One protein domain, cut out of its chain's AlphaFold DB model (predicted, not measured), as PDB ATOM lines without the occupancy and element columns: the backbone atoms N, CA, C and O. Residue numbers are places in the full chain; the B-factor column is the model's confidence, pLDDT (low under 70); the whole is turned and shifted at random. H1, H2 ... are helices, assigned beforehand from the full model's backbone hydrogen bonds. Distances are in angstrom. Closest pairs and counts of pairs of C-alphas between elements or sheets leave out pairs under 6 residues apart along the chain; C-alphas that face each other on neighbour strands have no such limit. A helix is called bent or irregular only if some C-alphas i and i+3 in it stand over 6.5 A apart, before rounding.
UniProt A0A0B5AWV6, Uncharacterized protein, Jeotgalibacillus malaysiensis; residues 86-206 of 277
ATOM      1  N   ASP A  86      -9.879  80.032 -79.838       89.19
ATOM      2  CA  ASP A  86      -9.657  78.800 -79.068       89.19
ATOM      3  C   ASP A  86      -8.160  78.510 -78.876       89.19
ATOM      4  O   ASP A  86      -7.727  78.104 -77.800       89.19
ATOM      5  N   GLU A  87      -7.345  78.800 -79.894       91.25
ATOM      6  CA  GLU A  87      -5.889  78.666 -79.818       91.25
ATOM      7  C   GLU A  87      -5.275  79.625 -78.786       91.25
ATOM      8  O   GLU A  87      -4.427  79.219 -77.991       91.25
ATOM      9  N   GLN A  88      -5.721  80.886 -78.752       94.38
ATOM     10  CA  GLN A  88      -5.251  81.862 -77.764       94.38
ATOM     11  C   GLN A  88      -5.666  81.467 -76.345       94.38
ATOM     12  O   GLN A  88      -4.864  81.596 -75.420       94.38
ATOM     13  N   LEU A  89      -6.895  80.968 -76.167       92.56
ATOM     14  CA  LEU A  89      -7.369  80.465 -74.877       92.56
ATOM     15  C   LEU A  89      -6.515  79.293 -74.399       92.56
ATOM     16  O   LEU A  89      -6.042  79.333 -73.268       92.56
ATOM     17  N   TYR A  90      -6.238  78.324 -75.272       92.19
ATOM     18  CA  TYR A  90      -5.364  77.196 -74.959       92.19
ATOM     19  C   TYR A  90      -3.953  77.649 -74.550       92.19
ATOM     20  O   TYR A  90      -3.413  77.202 -73.538       92.19
ATOM     21  N   GLN A  91      -3.348  78.577 -75.301       95.38
ATOM     22  CA  GLN A  91      -2.012  79.100 -74.994       95.38
ATOM     23  C   GLN A  91      -1.980  79.872 -73.666       95.38
ATOM     24  O   GLN A  91      -1.037  79.722 -72.883       95.38
ATOM     25  N   LEU A  92      -3.007  80.684 -73.388       96.00
ATOM     26  CA  LEU A  92      -3.144  81.393 -72.116       96.00
ATOM     27  C   LEU A  92      -3.357  80.412 -70.965       96.00
ATOM     28  O   LEU A  92      -2.671  80.515 -69.955       96.00
ATOM     29  N   GLU A  93      -4.248  79.439 -71.111       93.88
ATOM     30  CA  GLU A  93      -4.492  78.422 -70.093       93.88
ATOM     31  C   GLU A  93      -3.212  77.660 -69.746       93.88
ATOM     32  O   GLU A  93      -2.852  77.559 -68.570       93.88
ATOM     33  N   PHE A  94      -2.463  77.226 -70.765       95.56
ATOM     34  CA  PHE A  94      -1.178  76.567 -70.571       95.56
ATOM     35  C   PHE A  94      -0.198  77.451 -69.788       95.56
ATOM     36  O   PHE A  94       0.429  76.982 -68.837       95.56
ATOM     37  N   LEU A  95      -0.085  78.737 -70.147       97.25
ATOM     38  CA  LEU A  95       0.798  79.689 -69.467       97.25
ATOM     39  C   LEU A  95       0.460  79.841 -67.977       97.25
ATOM     40  O   LEU A  95       1.369  79.951 -67.157       97.25
ATOM     41  N   TYR A  96      -0.822  79.854 -67.616       95.81
ATOM     42  CA  TYR A  96      -1.246  79.941 -66.216       95.81
ATOM     43  C   TYR A  96      -1.005  78.632 -65.467       95.81
ATOM     44  O   TYR A  96      -0.474  78.635 -64.356       95.81
ATOM     45  N   LYS A  97      -1.393  77.508 -66.075       93.00
ATOM     46  CA  LYS A  97      -1.343  76.188 -65.446       93.00
ATOM     47  C   LYS A  97       0.083  75.702 -65.225       93.00
ATOM     48  O   LYS A  97       0.407  75.167 -64.168       93.00
ATOM     49  N   TYR A  98       0.948  75.960 -66.197       95.06
ATOM     50  CA  TYR A  98       2.318  75.461 -66.237       95.06
ATOM     51  C   TYR A  98       3.353  76.587 -66.188       95.06
ATOM     52  O   TYR A  98       4.467  76.431 -66.693       95.06
ATOM     53  N   TYR A  99       3.017  77.706 -65.536       95.81
ATOM     54  CA  TYR A  99       3.897  78.872 -65.410       95.81
ATOM     55  C   TYR A  99       5.304  78.488 -64.940       95.81
ATOM     56  O   TYR A  99       6.289  78.803 -65.604       95.81
ATOM     57  N   HIS A 100       5.406  77.734 -63.840       94.88
ATOM     58  CA  HIS A 100       6.696  77.346 -63.269       94.88
ATOM     59  C   HIS A 100       7.502  76.404 -64.179       94.88
ATOM     60  O   HIS A 100       8.732  76.450 -64.208       94.88
ATOM     61  N   TYR A 101       6.835  75.554 -64.965       96.75
ATOM     62  CA  TYR A 101       7.510  74.743 -65.979       96.75
ATOM     63  C   TYR A 101       8.147  75.639 -67.049       96.75
ATOM     64  O   TYR A 101       9.332  75.482 -67.353       96.75
ATOM     65  N   MET A 102       7.403  76.624 -67.559       98.12
ATOM     66  CA  MET A 102       7.923  77.557 -68.561       98.12
ATOM     67  C   MET A 102       9.043  78.438 -68.002       98.12
ATOM     68  O   MET A 102      10.091  78.590 -68.635       98.12
ATOM     69  N   GLU A 103       8.847  78.953 -66.788       97.75
ATOM     70  CA  GLU A 103       9.829  79.729 -66.038       97.75
ATOM     71  C   GLU A 103      11.150  78.966 -65.913       97.75
ATOM     72  O   GLU A 103      12.192  79.466 -66.328       97.75
ATOM     73  N   ASN A 104      11.116  77.719 -65.439       97.50
ATOM     74  CA  ASN A 104      12.319  76.909 -65.243       97.50
ATOM     75  C   ASN A 104      13.113  76.665 -66.535       97.50
ATOM     76  O   ASN A 104      14.342  76.558 -66.498       97.50
ATOM     77  N   HIS A 105      12.436  76.523 -67.678       98.00
ATOM     78  CA  HIS A 105      13.106  76.334 -68.966       98.00
ATOM     79  C   HIS A 105      13.833  77.603 -69.424       98.00
ATOM     80  O   HIS A 105      14.966  77.521 -69.906       98.00
ATOM     81  N   LEU A 106      13.198  78.762 -69.253       98.25
ATOM     82  CA  LEU A 106      13.775  80.060 -69.596       98.25
ATOM     83  C   LEU A 106      14.903  80.451 -68.635       98.25
ATOM     84  O   LEU A 106      15.992  80.813 -69.081       98.25
ATOM     85  N   ASP A 107      14.676  80.306 -67.332       97.62
ATOM     86  CA  ASP A 107      15.613  80.717 -66.289       97.62
ATOM     87  C   ASP A 107      16.950  79.982 -66.421       97.62
ATOM     88  O   ASP A 107      18.002  80.612 -66.464       97.62
ATOM     89  N   LYS A 108      16.927  78.664 -66.671       97.38
ATOM     90  CA  LYS A 108      18.147  77.875 -66.926       97.38
ATOM     91  C   LYS A 108      18.948  78.361 -68.134       97.38
ATOM     92  O   LYS A 108      20.176  78.239 -68.148       97.38
ATOM     93  N   LEU A 109      18.287  78.872 -69.175       97.25
ATOM     94  CA  LEU A 109      18.981  79.455 -70.327       97.25
ATOM     95  C   LEU A 109      19.590  80.811 -69.960       97.25
ATOM     96  O   LEU A 109      20.753  81.055 -70.288       97.25
ATOM     97  N   PHE A 110      18.865  81.654 -69.223       97.44
ATOM     98  CA  PHE A 110      19.417  82.910 -68.716       97.44
ATOM     99  C   PHE A 110      20.614  82.686 -67.794       97.44
ATOM    100  O   PHE A 110      21.666  83.283 -68.017       97.44
ATOM    101  N   GLU A 111      20.510  81.779 -66.824       96.00
ATOM    102  CA  GLU A 111      21.610  81.431 -65.924       96.00
ATOM    103  C   GLU A 111      22.857  80.985 -66.695       96.00
ATOM    104  O   GLU A 111      23.976  81.393 -66.374       96.00
ATOM    105  N   ARG A 112      22.670  80.177 -67.744       94.81
ATOM    106  CA  ARG A 112      23.770  79.635 -68.546       94.81
ATOM    107  C   ARG A 112      24.461  80.685 -69.416       94.81
ATOM    108  O   ARG A 112      25.686  80.650 -69.525       94.81
ATOM    109  N   TYR A 113      23.703  81.557 -70.078       94.56
ATOM    110  CA  TYR A 113      24.240  82.447 -71.118       94.56
ATOM    111  C   TYR A 113      24.422  83.900 -70.665       94.56
ATOM    112  O   TYR A 113      25.288  84.604 -71.188       94.56
ATOM    113  N   GLU A 114      23.661  84.349 -69.668       92.38
ATOM    114  CA  GLU A 114      23.741  85.702 -69.105       92.38
ATOM    115  C   GLU A 114      24.158  85.735 -67.628       92.38
ATOM    116  O   GLU A 114      24.557  86.792 -67.131       92.38
ATOM    117  N   GLY A 115      24.127  84.587 -66.950       91.12
ATOM    118  CA  GLY A 115      24.428  84.447 -65.531       91.12
ATOM    119  C   GLY A 115      23.185  84.519 -64.643       91.12
ATOM    120  O   GLY A 115      22.124  84.989 -65.045       91.12
ATOM    121  N   VAL A 116      23.353  84.072 -63.398       90.38
ATOM    122  CA  VAL A 116      22.310  84.043 -62.353       90.38
ATOM    123  C   VAL A 116      21.709  85.422 -62.021       90.38
ATOM    124  O   VAL A 116      20.511  85.502 -61.759       90.38
ATOM    125  N   PRO A 117      22.466  86.542 -62.004       91.06
ATOM    126  CA  PRO A 117      21.888  87.826 -61.617       91.06
ATOM    127  C   PRO A 117      20.705  88.245 -62.503       91.06
ATOM    128  O   PRO A 117      20.849  88.437 -63.717       91.06
ATOM    129  N   PHE A 118      19.553  88.461 -61.859       91.88
ATOM    130  CA  PHE A 118      18.300  88.892 -62.488       91.88
ATOM    131  C   PHE A 118      17.785  87.917 -63.562       91.88
ATOM    132  O   PHE A 118      17.123  88.348 -64.505       91.88
ATOM    133  N   SER A 119      18.131  86.625 -63.500       95.38
ATOM    134  CA  SER A 119      17.613  85.620 -64.440       95.38
ATOM    135  C   SER A 119      16.090  85.491 -64.319       95.38
ATOM    136  O   SER A 119      15.387  85.565 -65.326       95.38
ATOM    137  N   THR A 120      15.569  85.492 -63.089       94.88
ATOM    138  CA  THR A 120      14.128  85.479 -62.805       94.88
ATOM    139  C   THR A 120      13.414  86.695 -63.400       94.88
ATOM    140  O   THR A 120      12.376  86.552 -64.037       94.88
ATOM    141  N   ASP A 121      13.977  87.901 -63.266       96.12
ATOM    142  CA  ASP A 121      13.357  89.117 -63.811       96.12
ATOM    143  C   ASP A 121      13.310  89.109 -65.347       96.12
ATOM    144  O   ASP A 121      12.314  89.534 -65.935       96.12
ATOM    145  N   LYS A 122      14.349  88.572 -66.004       97.06
ATOM    146  CA  LYS A 122      14.357  88.367 -67.462       97.06
ATOM    147  C   LYS A 122      13.350  87.309 -67.896       97.06
ATOM    148  O   LYS A 122      12.659  87.495 -68.896       97.06
ATOM    149  N   THR A 123      13.215  86.238 -67.123       97.69
ATOM    150  CA  THR A 123      12.208  85.200 -67.355       97.69
ATOM    151  C   THR A 123      10.797  85.779 -67.286       97.69
ATOM    152  O   THR A 123      10.033  85.643 -68.244       97.69
ATOM    153  N   ARG A 124      10.476  86.527 -66.222       96.81
ATOM    154  CA  ARG A 124       9.200  87.255 -66.091       96.81
ATOM    155  C   ARG A 124       8.970  88.210 -67.260       96.81
ATOM    156  O   ARG A 124       7.857  88.301 -67.778       96.81
ATOM    157  N   TYR A 125      10.017  88.913 -67.694       97.31
ATOM    158  CA  TYR A 125       9.948  89.818 -68.837       97.31
ATOM    159  C   TYR A 125       9.546  89.084 -70.125       97.31
ATOM    160  O   TYR A 125       8.596  89.512 -70.781       97.31
ATOM    161  N   VAL A 126      10.202  87.964 -70.453       98.19
ATOM    162  CA  VAL A 126       9.877  87.151 -71.640       98.19
ATOM    163  C   VAL A 126       8.471  86.558 -71.551       98.19
ATOM    164  O   VAL A 126       7.721  86.664 -72.516       98.19
ATOM    165  N   LEU A 127       8.064  86.009 -70.403       98.25
ATOM    166  CA  LEU A 127       6.719  85.442 -70.233       98.25
ATOM    167  C   LEU A 127       5.615  86.501 -70.353       98.25
ATOM    168  O   LEU A 127       4.551  86.227 -70.907       98.25
ATOM    169  N   ARG A 128       5.871  87.736 -69.906       97.31
ATOM    170  CA  ARG A 128       4.945  88.857 -70.110       97.31
ATOM    171  C   ARG A 128       4.825  89.244 -71.581       97.31
ATOM    172  O   ARG A 128       3.717  89.508 -72.039       97.31
ATOM    173  N   LEU A 129       5.938  89.280 -72.315       97.62
ATOM    174  CA  LEU A 129       5.897  89.500 -73.762       97.62
ATOM    175  C   LEU A 129       5.151  88.359 -74.459       97.62
ATOM    176  O   LEU A 129       4.275  88.629 -75.266       97.62
ATOM    177  N   TYR A 130       5.401  87.109 -74.075       98.25
ATOM    178  CA  TYR A 130       4.680  85.959 -74.615       98.25
ATOM    179  C   TYR A 130       3.169  86.065 -74.379       98.25
ATOM    180  O   TYR A 130       2.394  85.945 -75.323       98.25
ATOM    181  N   LYS A 131       2.739  86.397 -73.156       96.88
ATOM    182  CA  LYS A 131       1.324  86.653 -72.852       96.88
ATOM    183  C   LYS A 131       0.730  87.743 -73.749       96.88
ATOM    184  O   LYS A 131      -0.368  87.579 -74.274       96.88
ATOM    185  N   ASN A 132       1.439  88.860 -73.901       95.50
ATOM    186  CA  ASN A 132       0.978  89.969 -74.732       95.50
ATOM    187  C   ASN A 132       0.873  89.559 -76.203       95.50
ATOM    188  O   ASN A 132      -0.118  89.900 -76.833       95.50
ATOM    189  N   GLU A 133       1.838  88.795 -76.714       96.81
ATOM    190  CA  GLU A 133       1.819  88.262 -78.076       96.81
ATOM    191  C   GLU A 133       0.618  87.349 -78.321       96.81
ATOM    192  O   GLU A 133      -0.023  87.461 -79.361       96.81
ATOM    193  N   ILE A 134       0.266  86.494 -77.351       96.44
ATOM    194  CA  ILE A 134      -0.951  85.679 -77.441       96.44
ATOM    195  C   ILE A 134      -2.180  86.589 -77.532       96.44
ATOM    196  O   ILE A 134      -3.012  86.397 -78.409       96.44
ATOM    197  N   ILE A 135      -2.293  87.597 -76.659       93.38
ATOM    198  CA  ILE A 135      -3.466  88.484 -76.584       93.38
ATOM    199  C   ILE A 135      -3.633  89.337 -77.845       93.38
ATOM    200  O   ILE A 135      -4.752  89.489 -78.334       93.38
ATOM    201  N   THR A 136      -2.553  89.937 -78.346       92.69
ATOM    202  CA  THR A 136      -2.618  90.876 -79.477       92.69
ATOM    203  C   THR A 136      -2.485  90.183 -80.827       92.69
ATOM    204  O   THR A 136      -2.914  90.741 -81.833       92.69
ATOM    205  N   GLY A 137      -1.880  88.993 -80.871       92.25
ATOM    206  CA  GLY A 137      -1.454  88.338 -82.109       92.25
ATOM    207  C   GLY A 137      -0.261  89.024 -82.788       92.25
ATOM    208  O   GLY A 137       0.128  88.629 -83.885       92.25
ATOM    209  N   GLU A 138       0.319  90.056 -82.168       92.81
ATOM    210  CA  GLU A 138       1.411  90.848 -82.734       92.81
ATOM    211  C   GLU A 138       2.755  90.431 -82.143       92.81
ATOM    212  O   GLU A 138       2.903  90.354 -80.919       92.81
ATOM    213  N   GLN A 139       3.752  90.259 -83.014       92.00
ATOM    214  CA  GLN A 139       5.121  89.948 -82.613       92.00
ATOM    215  C   GLN A 139       5.658  91.003 -81.641       92.00
ATOM    216  O   GLN A 139       5.700  92.196 -81.950       92.00
ATOM    217  N   GLN A 140       6.097  90.554 -80.469       94.69
ATOM    218  CA  GLN A 140       6.656  91.431 -79.451       94.69
ATOM    219  C   GLN A 140       8.163  91.607 -79.643       94.69
ATOM    220  O   GLN A 140       8.894  90.679 -79.990       94.69
ATOM    221  N   LEU A 141       8.638  92.819 -79.369       94.44
ATOM    222  CA  LEU A 141      10.054  93.170 -79.411       94.44
ATOM    223  C   LEU A 141      10.551  93.508 -78.007       94.44
ATOM    224  O   LEU A 141       9.795  93.962 -77.145       94.44
ATOM    225  N   PHE A 142      11.845  93.302 -77.777       94.62
ATOM    226  CA  PHE A 142      12.485  93.798 -76.566       94.62
ATOM    227  C   PHE A 142      12.548  95.324 -76.590       94.62
ATOM    228  O   PHE A 142      12.687  95.936 -77.649       94.62
ATOM    229  N   SER A 143      12.460  95.927 -75.404       89.81
ATOM    230  CA  SER A 143      12.684  97.362 -75.250       89.81
ATOM    231  C   SER A 143      14.079  97.731 -75.754       89.81
ATOM    232  O   SER A 143      15.045  97.005 -75.513       89.81
ATOM    233  N   GLU A 144      14.198  98.886 -76.408       86.69
ATOM    234  CA  GLU A 144      15.501  99.456 -76.772       86.69
ATOM    235  C   GLU A 144      16.301  99.888 -75.529       86.69
ATOM    236  O   GLU A 144      17.532 100.004 -75.567       86.69
ATOM    237  N   GLU A 145      15.611 100.109 -74.406       87.00
ATOM    238  CA  GLU A 145      16.225 100.456 -73.131       87.00
ATOM    239  C   GLU A 145      16.968  99.253 -72.536       87.00
ATOM    240  O   GLU A 145      16.405  98.179 -72.306       87.00
ATOM    241  N   LYS A 146      18.261  99.443 -72.250       80.38
ATOM    242  CA  LYS A 146      19.146  98.403 -71.700       80.38
ATOM    243  C   LYS A 146      18.970  98.245 -70.194       80.38
ATOM    244  O   LYS A 146      19.890  98.507 -69.417       80.38
ATOM    245  N   GLU A 147      17.792  97.794 -69.805       92.62
ATOM    246  CA  GLU A 147      17.437  97.545 -68.413       92.62
ATOM    247  C   GLU A 147      17.900  96.165 -67.935       92.62
ATOM    248  O   GLU A 147      18.170  95.256 -68.723       92.62
ATOM    249  N   PHE A 148      18.040  95.989 -66.618       91.12
ATOM    250  CA  PHE A 148      18.601  94.750 -66.058       91.12
ATOM    251  C   PHE A 148      17.698  93.520 -66.251       91.12
ATOM    252  O   PHE A 148      18.207  92.397 -66.265       91.12
ATOM    253  N   TRP A 149      16.391  93.739 -66.413       93.25
ATOM    254  CA  TRP A 149      15.372  92.717 -66.663       93.25
ATOM    255  C   TRP A 149      15.163  92.416 -68.153       93.25
ATOM    256  O   TRP A 149      14.346  91.565 -68.487       93.25
ATOM    257  N   VAL A 150      15.857  93.108 -69.061       95.81
ATOM    258  CA  VAL A 150      15.774  92.838 -70.504       95.81
ATOM    259  C   VAL A 150      16.911  91.887 -70.897       95.81
ATOM    260  O   VAL A 150      18.056  92.113 -70.484       95.81
ATOM    261  N   PRO A 151      16.636  90.828 -71.684       95.19
ATOM    262  CA  PRO A 151      17.675  89.963 -72.233       95.19
ATOM    263  C   PRO A 151      18.755  90.747 -72.979       95.19
ATOM    264  O   PRO A 151      18.480  91.659 -73.758       95.19
ATOM    265  N   LYS A 152      20.015  90.390 -72.731       92.50
ATOM    266  CA  LYS A 152      21.205  91.011 -73.335       92.50
ATOM    267  C   LYS A 152      21.820  90.151 -74.437       92.50
ATOM    268  O   LYS A 152      22.916  90.481 -74.909       92.50
ATOM    269  N   ALA A 153      21.213  89.012 -74.743       93.31
ATOM    270  CA  ALA A 153      21.611  88.089 -75.791       93.31
ATOM    271  C   ALA A 153      20.376  87.418 -76.406       93.31
ATOM    272  O   ALA A 153      19.381  87.181 -75.717       93.31
ATOM    273  N   GLY A 154      20.476  87.087 -77.694       94.38
ATOM    274  CA  GLY A 154      19.359  86.558 -78.473       94.38
ATOM    275  C   GLY A 154      18.312  87.619 -78.819       94.38
ATOM    276  O   GLY A 154      18.182  88.653 -78.159       94.38
ATOM    277  N   SER A 155      17.569  87.362 -79.888       95.75
ATOM    278  CA  SER A 155      16.460  88.196 -80.339       95.75
ATOM    279  C   SER A 155      15.171  87.895 -79.567       95.75
ATOM    280  O   SER A 155      14.969  86.788 -79.061       95.75
ATOM    281  N   ALA A 156      14.261  88.874 -79.503       96.62
ATOM    282  CA  ALA A 156      12.924  88.661 -78.943       96.62
ATOM    283  C   ALA A 156      12.192  87.518 -79.662       96.62
ATOM    284  O   ALA A 156      11.587  86.669 -79.017       96.62
ATOM    285  N   GLU A 157      12.337  87.449 -80.987       97.62
ATOM    286  CA  GLU A 157      11.769  86.394 -81.822       97.62
ATOM    287  C   GLU A 157      12.259  84.998 -81.429       97.62
ATOM    288  O   GLU A 157      11.439  84.097 -81.256       97.62
ATOM    289  N   ALA A 158      13.568  84.808 -81.233       97.88
ATOM    290  CA  ALA A 158      14.117  83.514 -80.843       97.88
ATOM    291  C   ALA A 158      13.639  83.087 -79.445       97.88
ATOM    292  O   ALA A 158      13.238  81.938 -79.247       97.88
ATOM    293  N   TRP A 159      13.618  84.016 -78.483       98.25
ATOM    294  CA  TRP A 159      13.122  83.749 -77.129       98.25
ATOM    295  C   TRP A 159      11.629  83.407 -77.106       98.25
ATOM    296  O   TRP A 159      11.221  82.450 -76.441       98.25
ATOM    297  N   LEU A 160      10.808  84.156 -77.841       98.19
ATOM    298  CA  LEU A 160       9.364  83.930 -77.903       98.19
ATOM    299  C   LEU A 160       9.022  82.668 -78.698       98.19
ATOM    300  O   LEU A 160       8.156  81.910 -78.272       98.19
ATOM    301  N   SER A 161       9.753  82.367 -79.775       97.94
ATOM    302  CA  SER A 161       9.612  81.107 -80.519       97.94
ATOM    303  C   SER A 161       9.967  79.895 -79.660       97.94
ATOM    304  O   SER A 161       9.235  78.907 -79.656       97.94
ATOM    305  N   PHE A 162      11.043  79.981 -78.871       98.38
ATOM    306  CA  PHE A 162      11.366  78.949 -77.889       98.38
ATOM    307  C   PHE A 162      10.246  78.797 -76.853       98.38
ATOM    308  O   PHE A 162       9.790  77.686 -76.598       98.38
ATOM    309  N   THR A 163       9.740  79.907 -76.313       98.25
ATOM    310  CA  THR A 163       8.658  79.901 -75.314       98.25
ATOM    311  C   THR A 163       7.380  79.250 -75.856       98.25
ATOM    312  O   THR A 163       6.794  78.401 -75.187       98.25
ATOM    313  N   LYS A 164       6.997  79.569 -77.100       97.38
ATOM    314  CA  LYS A 164       5.850  78.984 -77.817       97.38
ATOM    315  C   LYS A 164       5.933  77.476 -78.018       97.38
ATOM    316  O   LYS A 164       4.901  76.835 -78.166       97.38
ATOM    317  N   SER A 165       7.138  76.915 -78.053       97.75
ATOM    318  CA  SER A 165       7.349  75.482 -78.288       97.75
ATOM    319  C   SER A 165       7.200  74.614 -77.030       97.75
ATOM    320  O   SER A 165       7.045  73.396 -77.122       97.75
ATOM    321  N   LEU A 166       7.242  75.228 -75.841       97.94
ATOM    322  CA  LEU A 166       7.211  74.522 -74.557       97.94
ATOM    323  C   LEU A 166       5.933  73.696 -74.318       97.94
ATOM    324  O   LEU A 166       6.072  72.599 -73.765       97.94
ATOM    325  N   PRO A 167       4.729  74.144 -74.733       96.69
ATOM    326  CA  PRO A 167       3.524  73.323 -74.669       96.69
ATOM    327  C   PRO A 167       3.638  72.019 -75.460       96.69
ATOM    328  O   PRO A 167       3.264  70.969 -74.946       96.69
ATOM    329  N   GLY A 168       4.212  72.065 -76.669       96.06
ATOM    330  CA  GLY A 168       4.452  70.873 -77.491       96.06
ATOM    331  C   GLY A 168       5.335  69.864 -76.763       96.06
ATOM    332  O   GLY A 168       4.963  68.699 -76.608       96.06
ATOM    333  N   LEU A 169       6.449  70.338 -76.191       97.19
ATOM    334  CA  LEU A 169       7.343  69.482 -75.412       97.19
ATOM    335  C   LEU A 169       6.624  68.830 -74.224       97.19
ATOM    336  O   LEU A 169       6.848  67.653 -73.947       97.19
ATOM    337  N   TYR A 170       5.766  69.583 -73.531       96.19
ATOM    338  CA  TYR A 170       5.028  69.089 -72.367       96.19
ATOM    339  C   TYR A 170       4.105  67.912 -72.719       96.19
ATOM    340  O   TYR A 170       4.006  66.960 -71.947       96.19
ATOM    341  N   VAL A 171       3.487  67.935 -73.905       94.19
ATOM    342  CA  VAL A 171       2.618  66.850 -74.396       94.19
ATOM    343  C   VAL A 171       3.370  65.751 -75.161       94.19
ATOM    344  O   VAL A 171       2.753  64.806 -75.649       94.19
ATOM    345  N   GLY A 172       4.702  65.836 -75.241       94.88
ATOM    346  CA  GLY A 172       5.562  64.826 -75.862       94.88
ATOM    347  C   GLY A 172       5.920  65.073 -77.331       94.88
ATOM    348  O   GLY A 172       6.599  64.231 -77.920       94.88
ATOM    349  N   ASP A 173       5.526  66.208 -77.915       95.19
ATOM    350  CA  ASP A 173       5.970  66.640 -79.244       95.19
ATOM    351  C   ASP A 173       7.199  67.557 -79.134       95.19
ATOM    352  O   ASP A 173       7.118  68.736 -78.786       95.19
ATOM    353  N   ALA A 174       8.378  66.996 -79.397       96.56
ATOM    354  CA  ALA A 174       9.644  67.685 -79.180       96.56
ATOM    355  C   ALA A 174      10.172  68.441 -80.410       96.56
ATOM    356  O   ALA A 174      11.164  69.162 -80.275       96.56
ATOM    357  N   ASP A 175       9.577  68.288 -81.594       97.56
ATOM    358  CA  ASP A 175      10.211  68.729 -82.844       97.56
ATOM    359  C   ASP A 175      10.407  70.250 -82.892       97.56
ATOM    360  O   ASP A 175      11.514  70.739 -83.145       97.56
ATOM    361  N   ASP A 176       9.356  71.010 -82.595       96.75
ATOM    362  CA  ASP A 176       9.415  72.476 -82.602       96.75
ATOM    363  C   ASP A 176      10.220  73.028 -81.425       96.75
ATOM    364  O   ASP A 176      10.899  74.053 -81.550       96.75
ATOM    365  N   TYR A 177      10.233  72.307 -80.303       97.94
ATOM    366  CA  TYR A 177      11.092  72.632 -79.171       97.94
ATOM    367  C   TYR A 177      12.568  72.512 -79.527       97.94
ATOM    368  O   TYR A 177      13.343  73.433 -79.275       97.94
ATOM    369  N   LEU A 178      12.978  71.403 -80.142       98.06
ATOM    370  CA  LEU A 178      14.374  71.193 -80.512       98.06
ATOM    371  C   LEU A 178      14.836  72.228 -81.542       98.06
ATOM    372  O   LEU A 178      15.907  72.810 -81.360       98.06
ATOM    373  N   LYS A 179      14.013  72.514 -82.559       98.25
ATOM    374  CA  LYS A 179      14.317  73.515 -83.595       98.25
ATOM    375  C   LYS A 179      14.450  74.922 -83.017       98.25
ATOM    376  O   LYS A 179      15.466  75.582 -83.224       98.25
ATOM    377  N   SER A 180      13.442  75.390 -82.279       98.00
ATOM    378  CA  SER A 180      13.454  76.743 -81.704       98.00
ATOM    379  C   SER A 180      14.576  76.916 -80.677       98.00
ATOM    380  O   SER A 180      15.243  77.951 -80.648       98.00
ATOM    381  N   ARG A 181      14.859  75.873 -79.887       97.94
ATOM    382  CA  ARG A 181      15.980  75.853 -78.946       97.94
ATOM    383  C   ARG A 181      17.332  75.923 -79.646       97.94
ATOM    384  O   ARG A 181      18.220  76.602 -79.142       97.94
ATOM    385  N   GLU A 182      17.515  75.212 -80.756       98.12
ATOM    386  CA  GLU A 182      18.752  75.266 -81.543       98.12
ATOM    387  C   GLU A 182      19.005  76.680 -82.076       98.12
ATOM    388  O   GLU A 182      20.102  77.209 -81.895       98.12
ATOM    389  N   VAL A 183      17.976  77.315 -82.650       98.31
ATOM    390  CA  VAL A 183      18.048  78.702 -83.136       98.31
ATOM    391  C   VAL A 183      18.431  79.654 -82.004       98.31
ATOM    392  O   VAL A 183      19.407  80.392 -82.129       98.31
ATOM    393  N   LEU A 184      17.723  79.587 -80.873       98.38
ATOM    394  CA  LEU A 184      18.004  80.445 -79.726       98.38
ATOM    395  C   LEU A 184      19.427  80.233 -79.196       98.38
ATOM    396  O   LEU A 184      20.161  81.197 -78.995       98.38
ATOM    397  N   ILE A 185      19.853  78.984 -78.997       98.19
ATOM    398  CA  ILE A 185      21.204  78.681 -78.507       98.19
ATOM    399  C   ILE A 185      22.269  79.238 -79.442       98.19
ATOM    400  O   ILE A 185      23.248  79.801 -78.958       98.19
ATOM    401  N   LYS A 186      22.074  79.118 -80.755       98.00
ATOM    402  CA  LYS A 186      23.013  79.655 -81.735       98.00
ATOM    403  C   LYS A 186      23.188  81.169 -81.569       98.00
ATOM    404  O   LYS A 186      24.319  81.630 -81.442       98.00
ATOM    405  N   GLU A 187      22.095  81.927 -81.476       97.75
ATOM    406  CA  GLU A 187      22.160  83.384 -81.262       97.75
ATOM    407  C   GLU A 187      22.818  83.756 -79.918       97.75
ATOM    408  O   GLU A 187      23.589  84.722 -79.818       97.75
ATOM    409  N   LEU A 188      22.537  82.981 -78.865       96.88
ATOM    410  CA  LEU A 188      23.139  83.177 -77.545       96.88
ATOM    411  C   LEU A 188      24.650  82.901 -77.561       96.88
ATOM    412  O   LEU A 188      25.422  83.647 -76.950       96.88
ATOM    413  N   GLU A 189      25.088  81.855 -78.261       96.19
ATOM    414  CA  GLU A 189      26.499  81.491 -78.408       96.19
ATOM    415  C   GLU A 189      27.277  82.521 -79.227       96.19
ATOM    416  O   GLU A 189      28.374  82.907 -78.814       96.19
ATOM    417  N   GLU A 190      26.697  83.024 -80.319       95.88
ATOM    418  CA  GLU A 190      27.268  84.110 -81.122       95.88
ATOM    419  C   GLU A 190      27.476  85.368 -80.265       95.88
ATOM    420  O   GLU A 190      28.596  85.873 -80.154       95.88
ATOM    421  N   THR A 191      26.444  85.798 -79.530       93.62
ATOM    422  CA  THR A 191      26.540  86.961 -78.630       93.62
ATOM    423  C   THR A 191      27.604  86.761 -77.542       93.62
ATOM    424  O   THR A 191      28.343  87.683 -77.173       93.62
ATOM    425  N   LEU A 192      27.685  85.556 -76.971       91.75
ATOM    426  CA  LEU A 192      28.665  85.234 -75.936       91.75
ATOM    427  C   LEU A 192      30.094  85.262 -76.493       91.75
ATOM    428  O   LEU A 192      31.010  85.740 -75.816       91.75
ATOM    429  N   GLN A 193      30.289  84.762 -77.711       93.31
ATOM    430  CA  GLN A 193      31.577  84.768 -78.389       93.31
ATOM    431  C   GLN A 193      32.046  86.200 -78.677       93.31
ATOM    432  O   GLN A 193      33.171  86.554 -78.320       93.31
ATOM    433  N   GLU A 194      31.168  87.065 -79.186       92.81
ATOM    434  CA  GLU A 194      31.472  88.485 -79.405       92.81
ATOM    435  C   GLU A 194      31.872  89.209 -78.109       92.81
ATOM    436  O   GLU A 194      32.833  89.991 -78.080       92.81
ATOM    437  N   LYS A 195      31.174  88.927 -77.001       89.94
ATOM    438  CA  LYS A 195      31.513  89.474 -75.676       89.94
ATOM    439  C   LYS A 195      32.896  89.009 -75.219       89.94
ATOM    440  O   LYS A 195      33.685  89.835 -74.754       89.94
ATOM    441  N   LYS A 196      33.219  87.719 -75.381       90.62
ATOM    442  CA  LYS A 196      34.543  87.162 -75.051       90.62
ATOM    443  C   LYS A 196      35.649  87.808 -75.877       90.62
ATOM    444  O   LYS A 196      36.681  88.178 -75.324       90.62
ATOM    445  N   GLU A 197      35.437  87.987 -77.175       93.12
ATOM    446  CA  GLU A 197      36.411  88.620 -78.066       93.12
ATOM    447  C   GLU A 197      36.623  90.095 -77.730       93.12
ATOM    448  O   GLU A 197      37.760  90.568 -77.668       93.12
ATOM    449  N   THR A 198      35.540  90.816 -77.438       91.50
ATOM    450  CA  THR A 198      35.595  92.215 -77.001       91.50
ATOM    451  C   THR A 198      36.359  92.346 -75.686       91.50
ATOM    452  O   THR A 198      37.254  93.186 -75.565       91.50
ATOM    453  N   GLN A 199      36.067  91.480 -74.713       89.00
ATOM    454  CA  GLN A 199      36.775  91.444 -73.439       89.00
ATOM    455  C   GLN A 199      38.255  91.092 -73.628       89.00
ATOM    456  O   GLN A 199      39.119  91.764 -73.070       89.00
ATOM    457  N   HIS A 200      38.568  90.083 -74.442       89.12
ATOM    458  CA  HIS A 200      39.944  89.693 -74.743       89.12
ATOM    459  C   HIS A 200      40.725  90.841 -75.392       89.12
ATOM    460  O   HIS A 200      41.843  91.146 -74.975       89.12
ATOM    461  N   ARG A 201      40.120  91.535 -76.362       90.44
ATOM    462  CA  ARG A 201      40.715  92.711 -77.002       90.44
ATOM    463  C   ARG A 201      40.960  93.824 -75.990       90.44
ATOM    464  O   ARG A 201      42.032  94.417 -75.997       90.44
ATOM    465  N   PHE A 202      40.007  94.097 -75.100       87.38
ATOM    466  CA  PHE A 202      40.176  95.101 -74.050       87.38
ATOM    467  C   PHE A 202      41.328  94.747 -73.101       87.38
ATOM    468  O   PHE A 202      42.195  95.579 -72.848       87.38
ATOM    469  N   LEU A 203      41.385  93.502 -72.623       84.00
ATOM    470  CA  LEU A 203      42.431  93.042 -71.704       84.00
ATOM    471  C   LEU A 203      43.823  93.060 -72.347       84.00
ATOM    472  O   LEU A 203      44.790  93.449 -71.699       84.00
ATOM    473  N   THR A 204      43.930  92.690 -73.623       84.94
ATOM    474  CA  THR A 204      45.217  92.644 -74.336       84.94
ATOM    475  C   THR A 204      45.690  94.010 -74.827       84.94
ATOM    476  O   THR A 204      46.895  94.224 -74.924       84.94
ATOM    477  N   SER A 205      44.781  94.948 -75.111       86.75
ATOM    478  CA  SER A 205      45.121  96.303 -75.580       86.75
ATOM    479  C   SER A 205      45.227  97.349 -74.467       86.75
ATOM    480  O   SER A 205      45.819  98.403 -74.687       86.75
ATOM    481  N   SER A 206      44.687  97.082 -73.274       85.88
ATOM    482  CA  SER A 206      44.714  98.021 -72.151       85.88
ATOM    483  C   SER A 206      46.121  98.143 -71.546       85.88
ATOM    484  O   SER A 206      46.625  97.173 -70.967       85.88
TER     485      SER A 206
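Overview. This is residues 86 to 206 of the 277 residues of an uncharacterized protein of Jeotgalibacillus malaysiensis (UniProt A0A0B5AWV6). Four helices, H1 to H4, make a closely built body in which H3 crosses H2 and H4 and has H1 side by side with its last part, and a fifth and much longer helix, H5, folds back from the end of H4, runs past the body and sticks out of it with residues 196 to 205. H4 and H2 lie nearest the middle, H3 crosses both of them, and H1 sits at the end of the body far from the free tip of H5. The printed part has 121 residues with five named helices in the order H1, H2, H3, H4, H5 and no named strand, and its class is all helix. The whole is compact, with a radius of gyration of the C-alphas of 15.5 A, yet its outline is only just elongated, with spans of 58 by 29 by 23 A, and the arm of H5 makes much of the length.

Arrangement. H1, residues 86 to 97, and H2, residues 99 to 113, are joined by a tight link of 1 residue. They are close but not clearly touching, and their lines are about perpendicular at 75 degrees. H3, residues 119 to 136, touches H1 with residues 131 to 135 alone, at a shallow tilt of 22 degrees, opposite ways; the closest C-alphas, those of Gln 88 and Ile 134, are 5.8 A apart. H3 touches H2 with residues 119 to 127 alone, at a steep tilt of 54 degrees, opposite ways; the closest C-alphas, those of Phe 110 and Ser 119, are 5.4 A apart. H4, residues 156 to 170, touches H3 about perpendicular at 86 degrees, the closest C-alphas being those of Tyr 130 and Leu 160, 6.1 A apart. H4 and H2 only just touch, with 3 pairs of C-alphas within 8 A, the closest those of Met 102 and Leu 166 at 6.8 A. H5, residues 175 to 205, forms a helical hairpin with H4, at a steep tilt of 40 degrees, opposite ways; the closest C-alphas, those of Ser 165 and Tyr 177, are 4.8 A apart. H5 and H2 only just touch, with 3 pairs of C-alphas within 8 A, the closest those of Tyr 113 and Leu 188 at 6.6 A. H5 is apart from H1 and from H3. The helix packing is mostly crossed, but only just: 2 of 6 touching pairs are at a shallow tilt. Every O i to N i+4 pair is within hydrogen-bond range in H1, H3 and H5, against 10 of 11 in H2 and 8 of 11 in H4.

Along the chain. H1 begins with C-alpha 86 at (-9.657, 78.800, -79.068) and is 16.2 A long from first to last C-alpha. H2 measures 21.4 A and H3 25.7 A. H4 begins with C-alpha 156 at (12.924, 88.661, -78.943) and measures 22.1 A; it is irregular, but only just, with C-alphas 164 and 167 6.9 A apart. H5, the longest helix with 31 residues, measures 45.1 A and ends with C-alpha 205 at (45.121, 96.303, -75.580).

Size, cuts and confidence. The two C-alphas farthest apart are those of Asp 86 and Ser 206, at 58.1 A. Residues 196 to 206, of which 196 to 205 belong to H5, stand free; the body without them spans 42 by 28 by 23 A. The link from H3 to H4, residues 137 to 155, is long, while the other links are tight. The printed part has no cut. Its mean pLDDT is 94.7, and no printed residue is under 70.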